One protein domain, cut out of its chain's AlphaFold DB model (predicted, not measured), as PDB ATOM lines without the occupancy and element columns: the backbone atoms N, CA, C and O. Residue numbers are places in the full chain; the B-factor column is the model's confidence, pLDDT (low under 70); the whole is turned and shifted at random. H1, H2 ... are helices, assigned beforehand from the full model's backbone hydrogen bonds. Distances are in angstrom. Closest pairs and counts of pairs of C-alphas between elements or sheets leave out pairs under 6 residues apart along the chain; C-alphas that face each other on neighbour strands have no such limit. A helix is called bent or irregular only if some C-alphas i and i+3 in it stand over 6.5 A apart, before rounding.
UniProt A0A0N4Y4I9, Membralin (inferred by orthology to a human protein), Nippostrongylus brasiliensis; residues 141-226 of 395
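AT A GLANCE: This is residues 141 to 226 of the 395 residues of the protein "Membralin (inferred by orthology to a human protein)" of Nippostrongylus brasiliensis (UniProt A0A0N4Y4I9). The printed part is a long, loose loop of helices that goes out and comes back: at one end the two long helices H1 and H5 cross at a steep angle, and at the other end the shorter H2, H3 and H4 make a looser group in which H3 packs on H4 and H2 touches no helix. Residues 160 to 164 lead from the crossed pair to the far group, and residues 198 to 202 lead back. The printed part has 86 residues with five named helices, H1 to H5 in that order, and no named strand; its class is all helix. It is loose, with a radius of gyration of the C-alphas of 17.3 A, and spans 53 by 26 by 19 A.

HOW THE PARTS SIT: H1, residues 141 to 159, touches H5, residues 203 to 219, with its residues 145 to 153 alone. Their closest C-alphas, those of Ile 149 and Ala 208, are 6.0 A apart. Their lines stand at a steep tilt of 57 degrees, and they run opposite ways. H2, residues 165 to 174, and H1 are apart. H2 is close to but not clearly touching H3, residues 178 to 182; their closest C-alphas, those of Pro 173 and Arg 181, are 7.5 A apart. H3 touches H4, residues 187 to 197, where the closest C-alphas, those of Ile 180 and Val 190, are 6.1 A apart. H4 and H5 are apart, and so are H1 and H4. In H1, H3, H4 and H5 every O i to N i+4 pair is within hydrogen-bond range; in H2 this holds for 4 of 6 pairs.

IN THESE COORDINATES: H1 begins at C-alpha 141, at (292.248, 211.016, 222.740), and measures 26.3 A from first to last C-alpha. H2 measures 12.1 A and is irregular: C-alphas 170 and 173 are 9.3 A apart. H3 measures 6.0 A. H4 measures 15.7 A, from C-alpha 187 at (269.297, 198.203, 195.797) to C-alpha 197. H5 measures 25.0 A and ends at C-alpha 219, at (298.842, 201.077, 221.092).

THE WHOLE: The outline is only just a rod, with spans of 53 by 26 by 19 A. The two C-alphas farthest apart, those of Arg 184 and Glu 223, are 53.5 A apart, while the first and last printed C-alphas, those of Thr 141 and Phe 226, are 5.8 A apart. The printed part has no cut, and the four links between its helices are tight. The mean pLDDT of the printed part is 72.6; it is under 70 in 36 residues, namely 157 to 164, 177 to 180 and 183 to 206, and the mean pLDDT of H4 is 54.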
ATOM      1  N   THR A 141     292.469 212.460 222.604       90.56
ATOM      2  CA  THR A 141     292.248 211.016 222.740       90.56
ATOM      3  C   THR A 141     290.761 210.666 222.706       90.56
ATOM      4  O   THR A 141     290.379 209.623 222.171       90.56
ATOM      5  N   LEU A 142     289.900 211.549 223.220       91.69
ATOM      6  CA  LEU A 142     288.451 211.389 223.114       91.69
ATOM      7  C   LEU A 142     287.974 211.532 221.660       91.69
ATOM      8  O   LEU A 142     287.214 210.689 221.188       91.69
ATOM      9  N   GLU A 143     288.464 212.532 220.927       91.62
ATOM     10  CA  GLU A 143     288.162 212.686 219.496       91.62
ATOM     11  C   GLU A 143     288.657 211.487 218.682       91.62
ATOM     12  O   GLU A 143     287.948 210.973 217.815       91.62
ATOM     13  N   TYR A 144     289.852 210.983 219.000       91.62
ATOM     14  CA  TYR A 144     290.382 209.766 218.398       91.62
ATOM     15  C   TYR A 144     289.461 208.563 218.643       91.62
ATOM     16  O   TYR A 144     289.157 207.831 217.700       91.62
ATOM     17  N   LYS A 145     288.965 208.383 219.877       91.94
ATOM     18  CA  LYS A 145     287.993 207.331 220.211       91.94
ATOM     19  C   LYS A 145     286.725 207.449 219.372       91.94
ATOM     20  O   LYS A 145     286.289 206.453 218.804       91.94
ATOM     21  N   GLU A 146     286.124 208.633 219.294       90.56
ATOM     22  CA  GLU A 146     284.879 208.838 218.544       90.56
ATOM     23  C   GLU A 146     285.062 208.557 217.052       90.56
ATOM     24  O   GLU A 146     284.266 207.834 216.452       90.56
ATOM     25  N   ASN A 147     286.152 209.058 216.468       92.75
ATOM     26  CA  ASN A 147     286.490 208.813 215.071       92.75
ATOM     27  C   ASN A 147     286.737 207.325 214.802       92.75
ATOM     28  O   ASN A 147     286.239 206.787 213.813       92.75
ATOM     29  N   TRP A 148     287.451 206.643 215.702       91.69
ATOM     30  CA  TRP A 148     287.704 205.210 215.595       91.69
ATOM     31  C   TRP A 148     286.418 204.395 215.718       91.69
ATOM     32  O   TRP A 148     286.192 203.497 214.915       91.69
ATOM     33  N   ILE A 149     285.542 204.720 216.676       88.62
ATOM     34  CA  ILE A 149     284.254 204.037 216.854       88.62
ATOM     35  C   ILE A 149     283.360 204.254 215.635       88.62
ATOM     36  O   ILE A 149     282.743 203.303 215.160       88.62
ATOM     37  N   ASN A 150     283.304 205.471 215.093       88.31
ATOM     38  CA  ASN A 150     282.536 205.758 213.883       88.31
ATOM     39  C   ASN A 150     283.076 204.987 212.675       88.31
ATOM     40  O   ASN A 150     282.293 204.409 211.917       88.31
ATOM     41  N   TRP A 151     284.402 204.924 212.519       88.88
ATOM     42  CA  TRP A 151     285.043 204.093 211.504       88.88
ATOM     43  C   TRP A 151     284.711 202.608 211.704       88.88
ATOM     44  O   TRP A 151     284.237 201.968 210.772       88.88
ATOM     45  N   TYR A 152     284.846 202.084 212.924       86.00
ATOM     46  CA  TYR A 152     284.558 200.689 213.260       86.00
ATOM     47  C   TYR A 152     283.096 200.322 212.994       86.00
ATOM     48  O   TYR A 152     282.824 199.295 212.377       86.00
ATOM     49  N   LYS A 153     282.147 201.176 213.401       82.44
ATOM     50  CA  LYS A 153     280.711 201.008 213.122       82.44
ATOM     51  C   LYS A 153     280.451 200.998 211.613       82.44
ATOM     52  O   LYS A 153     279.724 200.136 211.125       82.44
ATOM     53  N   THR A 154     281.073 201.912 210.865       81.06
ATOM     54  CA  THR A 154     280.918 201.992 209.405       81.06
ATOM     55  C   THR A 154     281.477 200.746 208.720       81.06
ATOM     56  O   THR A 154     280.778 200.129 207.920       81.06
ATOM     57  N   GLU A 155     282.689 200.328 209.068       80.25
ATOM     58  CA  GLU A 155     283.353 199.150 208.504       80.25
ATOM     59  C   GLU A 155     282.600 197.857 208.860       80.25
ATOM     60  O   GLU A 155     282.295 197.039 207.993       80.25
ATOM     61  N   ARG A 156     282.188 197.697 210.124       71.00
ATOM     62  CA  ARG A 156     281.418 196.533 210.582       71.00
ATOM     63  C   ARG A 156     280.038 196.473 209.942       71.00
ATOM     64  O   ARG A 156     279.620 195.389 209.552       71.00
ATOM     65  N   SER A 157     279.366 197.608 209.740       62.53
ATOM     66  CA  SER A 157     278.086 197.644 209.016       62.53
ATOM     67  C   SER A 157     278.205 197.162 207.563       62.53
ATOM     68  O   SER A 157     277.235 196.657 207.002       62.53
ATOM     69  N   GLN A 158     279.398 197.261 206.960       61.78
ATOM     70  CA  GLN A 158     279.682 196.683 205.641       61.78
ATOM     71  C   GLN A 158     279.944 195.169 205.710       61.78
ATOM     72  O   GLN A 158     279.740 194.471 204.720       61.78
ATOM     73  N   MET A 159     280.361 194.654 206.871       57.28
ATOM     74  CA  MET A 159     280.681 193.241 207.106       57.28
ATOM     75  C   MET A 159     279.521 192.432 207.714       57.28
ATOM     76  O   MET A 159     279.539 191.203 207.651       57.28
ATOM     77  N   THR A 160     278.492 193.074 208.280       53.03
ATOM     78  CA  THR A 160     277.306 192.386 208.810       53.03
ATOM     79  C   THR A 160     276.355 192.001 207.679       53.03
ATOM     80  O   THR A 160     275.596 192.827 207.171       53.03
ATOM     81  N   CYS A 161     276.361 190.725 207.293       55.03
ATOM     82  CA  CYS A 161     275.259 190.153 206.522       55.03
ATOM     83  C   CYS A 161     274.042 189.994 207.443       55.03
ATOM     84  O   CYS A 161     274.135 189.335 208.475       55.03
ATOM     85  N   SER A 162     272.893 190.565 207.066       54.81
ATOM     86  CA  SER A 162     271.637 190.499 207.837       54.81
ATOM     87  C   SER A 162     271.023 189.094 207.919       54.81
ATOM     88  O   SER A 162     269.999 188.896 208.569       54.81
ATOM     89  N   PHE A 163     271.637 188.109 207.263       61.28
ATOM     90  CA  PHE A 163     271.217 186.717 207.268       61.28
ATOM     91  C   PHE A 163     272.429 185.787 207.165       61.28
ATOM     92  O   PHE A 163     273.420 186.091 206.497       61.28
ATOM     93  N   ASN A 164     272.333 184.628 207.813       60.75
ATOM     94  CA  ASN A 164     273.334 183.574 207.724       60.75
ATOM     95  C   ASN A 164     273.250 182.895 206.340       60.75
ATOM     96  O   ASN A 164     272.209 182.318 206.008       60.75
ATOM     97  N   PRO A 165     274.312 182.929 205.515       71.06
ATOM     98  CA  PRO A 165     274.276 182.354 204.172       71.06
ATOM     99  C   PRO A 165     274.059 180.834 204.180       71.06
ATOM    100  O   PRO A 165     273.446 180.310 203.251       71.06
ATOM    101  N   ALA A 166     274.489 180.130 205.234       73.75
ATOM    102  CA  ALA A 166     274.245 178.695 205.371       73.75
ATOM    103  C   ALA A 166     272.744 178.378 205.488       73.75
ATOM    104  O   ALA A 166     272.260 177.439 204.859       73.75
ATOM    105  N   ASP A 167     271.991 179.206 206.214       72.12
ATOM    106  CA  ASP A 167     270.553 179.003 206.420       72.12
ATOM    107  C   ASP A 167     269.744 179.311 205.154       72.12
ATOM    108  O   ASP A 167     268.759 178.634 204.865       72.12
ATOM    109  N   VAL A 168     270.185 180.272 204.338       78.06
ATOM    110  CA  VAL A 168     269.563 180.545 203.031       78.06
ATOM    111  C   VAL A 168     269.820 179.409 202.040       78.06
ATOM    112  O   VAL A 168     268.934 179.074 201.254       78.06
ATOM    113  N   LEU A 169     270.998 178.781 202.094       80.31
ATOM    114  CA  LEU A 169     271.318 177.618 201.262       80.31
ATOM    115  C   LEU A 169     270.576 176.350 201.713       80.31
ATOM    116  O   LEU A 169     270.204 175.542 200.866       80.31
ATOM    117  N   LEU A 170     270.329 176.184 203.017       85.06
ATOM    118  CA  LEU A 170     269.691 174.989 203.577       85.06
ATOM    119  C   LEU A 170     268.154 175.060 203.576       85.06
ATOM    120  O   LEU A 170     267.488 174.081 203.242       85.06
ATOM    121  N   TYR A 171     267.578 176.215 203.925       82.81
ATOM    122  CA  TYR A 171     266.126 176.411 204.071       82.81
ATOM    123  C   TYR A 171     265.499 177.231 202.932       82.81
ATOM    124  O   TYR A 171     264.282 177.462 202.903       82.81
ATOM    125  N   GLY A 172     266.314 177.668 201.970       78.88
ATOM    126  CA  GLY A 172     265.875 178.454 200.825       78.88
ATOM    127  C   GLY A 172     265.435 179.879 201.204       78.88
ATOM    128  O   GLY A 172     265.723 180.377 202.294       78.88
ATOM    129  N   PRO A 173     264.677 180.574 200.334       76.31
ATOM    130  CA  PRO A 173     264.361 182.001 200.483       76.31
ATOM    131  C   PRO A 173     263.426 182.331 201.660       76.31
ATOM    132  O   PRO A 173     263.083 183.492 201.865       76.31
ATOM    133  N   ARG A 174     262.982 181.326 202.427       74.12
ATOM    134  CA  ARG A 174     262.195 181.501 203.657       74.12
ATOM    135  C   ARG A 174     263.052 181.873 204.868       74.12
ATOM    136  O   ARG A 174     262.495 182.399 205.822       74.12
ATOM    137  N   ALA A 175     264.362 181.628 204.817       73.19
ATOM    138  CA  ALA A 175     265.310 182.066 205.844       73.19
ATOM    139  C   ALA A 175     265.636 183.569 205.766       73.19
ATOM    140  O   ALA A 175     266.277 184.109 206.663       73.19
ATOM    141  N   LEU A 176     265.201 184.253 204.702       71.06
ATOM    142  CA  LEU A 176     265.345 185.698 204.560       71.06
ATOM    143  C   LEU A 176     264.215 186.429 205.310       71.06
ATOM    144  O   LEU A 176     263.055 186.010 205.201       71.06
ATOM    145  N   PRO A 177     264.514 187.553 205.990       67.62
ATOM    146  CA  PRO A 177     263.507 188.432 206.578       67.62
ATOM    147  C   PRO A 177     262.418 188.817 205.568       67.62
ATOM    148  O   PRO A 177     262.679 188.980 204.367       67.62
ATOM    149  N   ALA A 178     261.178 188.953 206.044       69.19
ATOM    150  CA  ALA A 178     260.021 189.226 205.194       69.19
ATOM    151  C   ALA A 178     260.178 190.539 204.408       69.19
ATOM    152  O   ALA A 178     259.721 190.633 203.270       69.19
ATOM    153  N   GLU A 179     260.894 191.497 204.985       66.69
ATOM    154  CA  GLU A 179     261.208 192.819 204.459       66.69
ATOM    155  C   GLU A 179     262.136 192.728 203.238       66.69
ATOM    156  O   GLU A 179     261.861 193.326 202.199       66.69
ATOM    157  N   ILE A 180     263.190 191.906 203.315       69.06
ATOM    158  CA  ILE A 180     264.146 191.682 202.215       69.06
ATOM    159  C   ILE A 180     263.496 190.849 201.106       69.06
ATOM    160  O   ILE A 180     263.695 191.109 199.922       69.06
ATOM    161  N   ARG A 181     262.661 189.874 201.478       72.94
ATOM    162  CA  ARG A 181     261.900 189.057 200.525       72.94
ATOM    163  C   ARG A 181     260.835 189.870 199.774       72.94
ATOM    164  O   ARG A 181     260.515 189.543 198.632       72.94
ATOM    165  N   ALA A 182     260.289 190.912 200.404       70.00
ATOM    166  CA  ALA A 182     259.343 191.845 199.793       70.00
ATOM    167  C   ALA A 182     260.032 192.919 198.930       70.00
ATOM    168  O   ALA A 182     259.438 193.387 197.954       70.00
ATOM    169  N   ALA A 183     261.284 193.276 199.237       65.56
ATOM    170  CA  ALA A 183     262.100 194.201 198.456       65.56
ATOM    171  C   ALA A 183     262.511 193.567 197.110       65.56
ATOM    172  O   ALA A 183     263.572 192.966 196.958       65.56
ATOM    173  N   ARG A 184     261.648 193.686 196.094       57.00
ATOM    174  CA  ARG A 184     261.903 193.197 194.728       57.00
ATOM    175  C   ARG A 184     263.034 193.985 194.052       57.00
ATOM    176  O   ARG A 184     262.786 194.932 193.314       57.00
ATOM    177  N   GLY A 185     264.276 193.565 194.279       56.22
ATOM    178  CA  GLY A 185     265.421 193.792 193.387       56.22
ATOM    179  C   GLY A 185     265.940 195.228 193.239       56.22
ATOM    180  O   GLY A 185     266.870 195.439 192.463       56.22
ATOM    181  N   LYS A 186     265.397 196.216 193.958       56.00
ATOM    182  CA  LYS A 186     265.946 197.578 193.965       56.00
ATOM    183  C   LYS A 186     266.980 197.724 195.092       56.00
ATOM    184  O   LYS A 186     266.626 197.545 196.257       56.00
ATOM    185  N   PRO A 187     268.238 198.102 194.789       55.56
ATOM    186  CA  PRO A 187     269.297 198.203 195.797       55.56
ATOM    187  C   PRO A 187     269.001 199.221 196.913       55.56
ATOM    188  O   PRO A 187     269.532 199.096 198.014       55.56
ATOM    189  N   GLN A 188     268.162 200.228 196.642       55.88
ATOM    190  CA  GLN A 188     267.764 201.251 197.619       55.88
ATOM    191  C   GLN A 188     266.808 200.703 198.691       55.88
ATOM    192  O   GLN A 188     266.997 200.994 199.870       55.88
ATOM    193  N   ASP A 189     265.858 199.847 198.309       54.75
ATOM    194  CA  ASP A 189     264.858 199.280 199.226       54.75
ATOM    195  C   ASP A 189     265.485 198.229 200.163       54.75
ATOM    196  O   ASP A 189     265.122 198.122 201.331       54.75
ATOM    197  N   VAL A 190     266.509 197.513 199.680       56.00
ATOM    198  CA  VAL A 190     267.299 196.555 200.476       56.00
ATOM    199  C   VAL A 190     268.177 197.271 201.511       56.00
ATOM    200  O   VAL A 190     268.293 196.807 202.642       56.00
ATOM    201  N   LYS A 191     268.758 198.433 201.170       53.69
ATOM    202  CA  LYS A 191     269.515 199.259 202.131       53.69
ATOM    203  C   LYS A 191     268.613 199.847 203.219       53.69
ATOM    204  O   LYS A 191     269.009 199.852 204.380       53.69
ATOM    205  N   ALA A 192     267.407 200.291 202.864       51.44
ATOM    206  CA  ALA A 192     266.423 200.788 203.825       51.44
ATOM    207  C   ALA A 192     265.917 199.678 204.770       51.44
ATOM    208  O   ALA A 192     265.829 199.898 205.977       51.44
ATOM    209  N   ALA A 193     265.664 198.471 204.248       52.59
ATOM    210  CA  ALA A 193     265.274 197.309 205.050       52.59
ATOM    211  C   ALA A 193     266.399 196.823 205.989       52.59
ATOM    212  O   ALA A 193     266.143 196.539 207.156       52.59
ATOM    213  N   ASN A 194     267.654 196.799 205.521       54.28
ATOM    214  CA  ASN A 194     268.817 196.470 206.357       54.28
ATOM    215  C   ASN A 194     269.082 197.539 207.432       54.28
ATOM    216  O   ASN A 194     269.410 197.203 208.567       54.28
ATOM    217  N   GLY A 195     268.883 198.821 207.106       53.19
ATOM    218  CA  GLY A 195     268.970 199.915 208.076       53.19
ATOM    219  C   GLY A 195     267.900 199.839 209.173       53.19
ATOM    220  O   GLY A 195     268.165 200.224 210.305       53.19
ATOM    221  N   ALA A 196     266.715 199.300 208.871       50.41
ATOM    222  CA  ALA A 196     265.649 199.110 209.854       50.41
ATOM    223  C   ALA A 196     265.905 197.926 210.809       50.41
ATOM    224  O   ALA A 196     265.531 198.010 211.977       50.41
ATOM    225  N   LEU A 197     266.560 196.856 210.337       51.00
ATOM    226  CA  LEU A 197     266.898 195.668 211.137       51.00
ATOM    227  C   LEU A 197     268.115 195.898 212.058       51.00
ATOM    228  O   LEU A 197     268.147 195.382 213.170       51.00
ATOM    229  N   ASN A 198     269.077 196.722 211.624       49.47
ATOM    230  CA  ASN A 198     270.264 197.114 212.400       49.47
ATOM    231  C   ASN A 198     269.973 198.141 213.514       49.47
ATOM    232  O   ASN A 198     270.877 198.531 214.246       49.47
ATOM    233  N   ASN A 199     268.717 198.555 213.712       44.78
ATOM    234  CA  ASN A 199     268.313 199.436 214.817       44.78
ATOM    235  C   ASN A 199     268.268 198.724 216.187       44.78
ATOM    236  O   ASN A 199     267.531 199.130 217.088       44.78
ATOM    237  N   GLY A 200     269.071 197.674 216.378       44.47
ATOM    238  CA  GLY A 200     269.397 197.113 217.685       44.47
ATOM    239  C   GLY A 200     270.353 198.046 218.425       44.47
ATOM    240  O   GLY A 200     271.516 197.715 218.622       44.47
ATOM    241  N   TYR A 201     269.852 199.215 218.829       44.72
ATOM    242  CA  TYR A 201     270.582 200.374 219.370       44.72
ATOM    243  C   TYR A 201     271.418 200.121 220.649       44.72
ATOM    244  O   TYR A 201     271.910 201.069 221.248       44.72
ATOM    245  N   GLY A 202     271.575 198.872 221.099       45.31
ATOM    246  CA  GLY A 202     272.310 198.516 222.315       45.31
ATOM    247  C   GLY A 202     273.405 197.459 222.153       45.31
ATOM    248  O   GLY A 202     274.259 197.381 223.025       45.31
ATOM    249  N   PHE A 203     273.423 196.659 221.079       46.97
ATOM    250  CA  PHE A 203     274.420 195.582 220.931       46.97
ATOM    251  C   PHE A 203     275.684 196.065 220.197       46.97
ATOM    252  O   PHE A 203     276.794 195.857 220.676       46.97
ATOM    253  N   ASP A 204     275.527 196.839 219.117       65.69
ATOM    254  CA  ASP A 204     276.660 197.344 218.321       65.69
ATOM    255  C   ASP A 204     277.501 198.415 219.038       65.69
ATOM    256  O   ASP A 204     278.688 198.581 218.754       65.69
ATOM    257  N   GLU A 205     276.904 199.170 219.965       66.25
ATOM    258  CA  GLU A 205     277.616 200.218 220.705       66.25
ATOM    259  C   GLU A 205     278.545 199.638 221.777       66.25
ATOM    260  O   GLU A 205     279.701 200.052 221.878       66.25
ATOM    261  N   ILE A 206     278.066 198.628 222.509       68.31
ATOM    262  CA  ILE A 206     278.849 197.922 223.531       68.31
ATOM    263  C   ILE A 206     280.000 197.146 222.873       68.31
ATOM    264  O   ILE A 206     281.134 197.196 223.357       68.31
ATOM    265  N   ASP A 207     279.743 196.500 221.730       80.19
ATOM    266  CA  ASP A 207     280.759 195.784 220.951       80.19
ATOM    267  C   ASP A 207     281.857 196.723 220.421       80.19
ATOM    268  O   ASP A 207     283.048 196.409 220.502       80.19
ATOM    269  N   ALA A 208     281.479 197.896 219.900       83.00
ATOM    270  CA  ALA A 208     282.434 198.880 219.390       83.00
ATOM    271  C   ALA A 208     283.308 199.472 220.506       83.00
ATOM    272  O   ALA A 208     284.509 199.682 220.313       83.00
ATOM    273  N   GLU A 209     282.732 199.722 221.683       86.31
ATOM    274  CA  GLU A 209     283.480 200.235 222.830       86.31
ATOM    275  C   GLU A 209     284.455 199.193 223.393       86.31
ATOM    276  O   GLU A 209     285.605 199.522 223.702       86.31
ATOM    277  N   ALA A 210     284.050 197.922 223.460       87.44
ATOM    278  CA  ALA A 210     284.938 196.827 223.842       87.44
ATOM    279  C   ALA A 210     286.112 196.668 222.856       87.44
ATOM    280  O   ALA A 210     287.265 196.569 223.289       87.44
ATOM    281  N   ALA A 211     285.840 196.722 221.549       87.75
ATOM    282  CA  ALA A 211     286.864 196.637 220.509       87.75
ATOM    283  C   ALA A 211     287.845 197.822 220.559       87.75
ATOM    284  O   ALA A 211     289.058 197.637 220.424       87.75
ATOM    285  N   PHE A 212     287.346 199.034 220.821       90.00
ATOM    286  CA  PHE A 212     288.205 200.199 221.018       90.00
ATOM    287  C   PHE A 212     289.103 200.033 222.246       90.00
ATOM    288  O   PHE A 212     290.286 200.346 222.183       90.00
ATOM    289  N   ASN A 213     288.573 199.521 223.359       89.19
ATOM    290  CA  ASN A 213     289.361 199.321 224.576       89.19
ATOM    291  C   ASN A 213     290.517 198.331 224.362       89.19
ATOM    292  O   ASN A 213     291.608 198.534 224.899       89.19
ATOM    293  N   GLU A 214     290.310 197.279 223.567       89.94
ATOM    294  CA  GLU A 214     291.379 196.357 223.173       89.94
ATOM    295  C   GLU A 214     292.425 197.050 222.287       89.94
ATOM    296  O   GLU A 214     293.626 196.962 222.558       89.94
ATOM    297  N   HIS A 215     291.973 197.802 221.278       90.06
ATOM    298  CA  HIS A 215     292.848 198.595 220.417       90.06
ATOM    299  C   HIS A 215     293.680 199.598 221.233       90.06
ATOM    300  O   HIS A 215     294.902 199.663 221.098       90.06
ATOM    301  N   PHE A 216     293.044 200.339 222.139       91.31
ATOM    302  CA  PHE A 216     293.697 201.332 222.980       91.31
ATOM    303  C   PHE A 216     294.794 200.701 223.844       91.31
ATOM    304  O   PHE A 216     295.920 201.182 223.839       91.31
ATOM    305  N   ARG A 217     294.520 199.563 224.498       89.38
ATOM    306  CA  ARG A 217     295.511 198.842 225.322       89.38
ATOM    307  C   ARG A 217     296.739 198.367 224.546       89.38
ATOM    308  O   ARG A 217     297.794 198.180 225.145       89.38
ATOM    309  N   LYS A 218     296.604 198.130 223.240       91.00
ATOM    310  CA  LYS A 218     297.697 197.649 222.387       91.00
ATOM    311  C   LYS A 218     298.633 198.769 221.934       91.00
ATOM    312  O   LYS A 218     299.825 198.519 221.770       91.00
ATOM    313  N   TYR A 219     298.102 199.972 221.715       88.06
ATOM    314  CA  TYR A 219     298.842 201.077 221.092       88.06
ATOM    315  C   TYR A 219     299.120 202.257 222.030       88.06
ATOM    316  O   TYR A 219     300.056 203.011 221.774       88.06
ATOM    317  N   PHE A 220     298.360 202.407 223.114       89.88
ATOM    318  CA  PHE A 220     298.430 203.550 224.020       89.88
ATOM    319  C   PHE A 220     298.691 203.117 225.461       89.88
ATOM    320  O   PHE A 220     298.369 201.999 225.877       89.88
ATOM    321  N   ARG A 221     299.295 204.016 226.243       88.12
ATOM    322  CA  ARG A 221     299.507 203.797 227.675       88.12
ATOM    323  C   ARG A 221     298.245 204.178 228.450       88.12
ATOM    324  O   ARG A 221     297.492 205.044 228.011       88.12
ATOM    325  N   PRO A 222     298.021 203.585 229.636       84.12
ATOM    326  CA  PRO A 222     296.878 203.946 230.475       84.12
ATOM    327  C   PRO A 222     296.909 205.410 230.942       84.12
ATOM    328  O   PRO A 222     295.859 205.958 231.249       84.12
ATOM    329  N   GLU A 223     298.086 206.045 230.983       82.88
ATOM    330  CA  GLU A 223     298.248 207.462 231.347       82.88
ATOM    331  C   GLU A 223     297.691 208.419 230.285       82.88
ATOM    332  O   GLU A 223     297.243 209.508 230.624       82.88
ATOM    333  N   ASP A 224     297.649 207.991 229.020       84.25
ATOM    334  CA  ASP A 224     297.125 208.794 227.911       84.25
ATOM    335  C   ASP A 224     295.596 208.684 227.790       84.25
ATOM    336  O   ASP A 224     294.998 209.244 226.875       84.25
ATOM    337  N   ALA A 225     294.939 207.933 228.681       86.81
ATOM    338  CA  ALA A 225     293.499 207.746 228.635       86.81
ATOM    339  C   ALA A 225     292.763 209.068 228.895       86.81
ATOM    340  O   ALA A 225     293.064 209.802 229.839       86.81
ATOM    341  N   PHE A 226     291.745 209.345 228.080       89.81
ATOM    342  CA  PHE A 226     290.870 210.485 228.319       89.81
ATOM    343  C   PHE A 226     290.063 210.267 229.604       89.81
ATOM    344  O   PHE A 226     289.604 209.158 229.901       89.81
TER     345      PHE A 226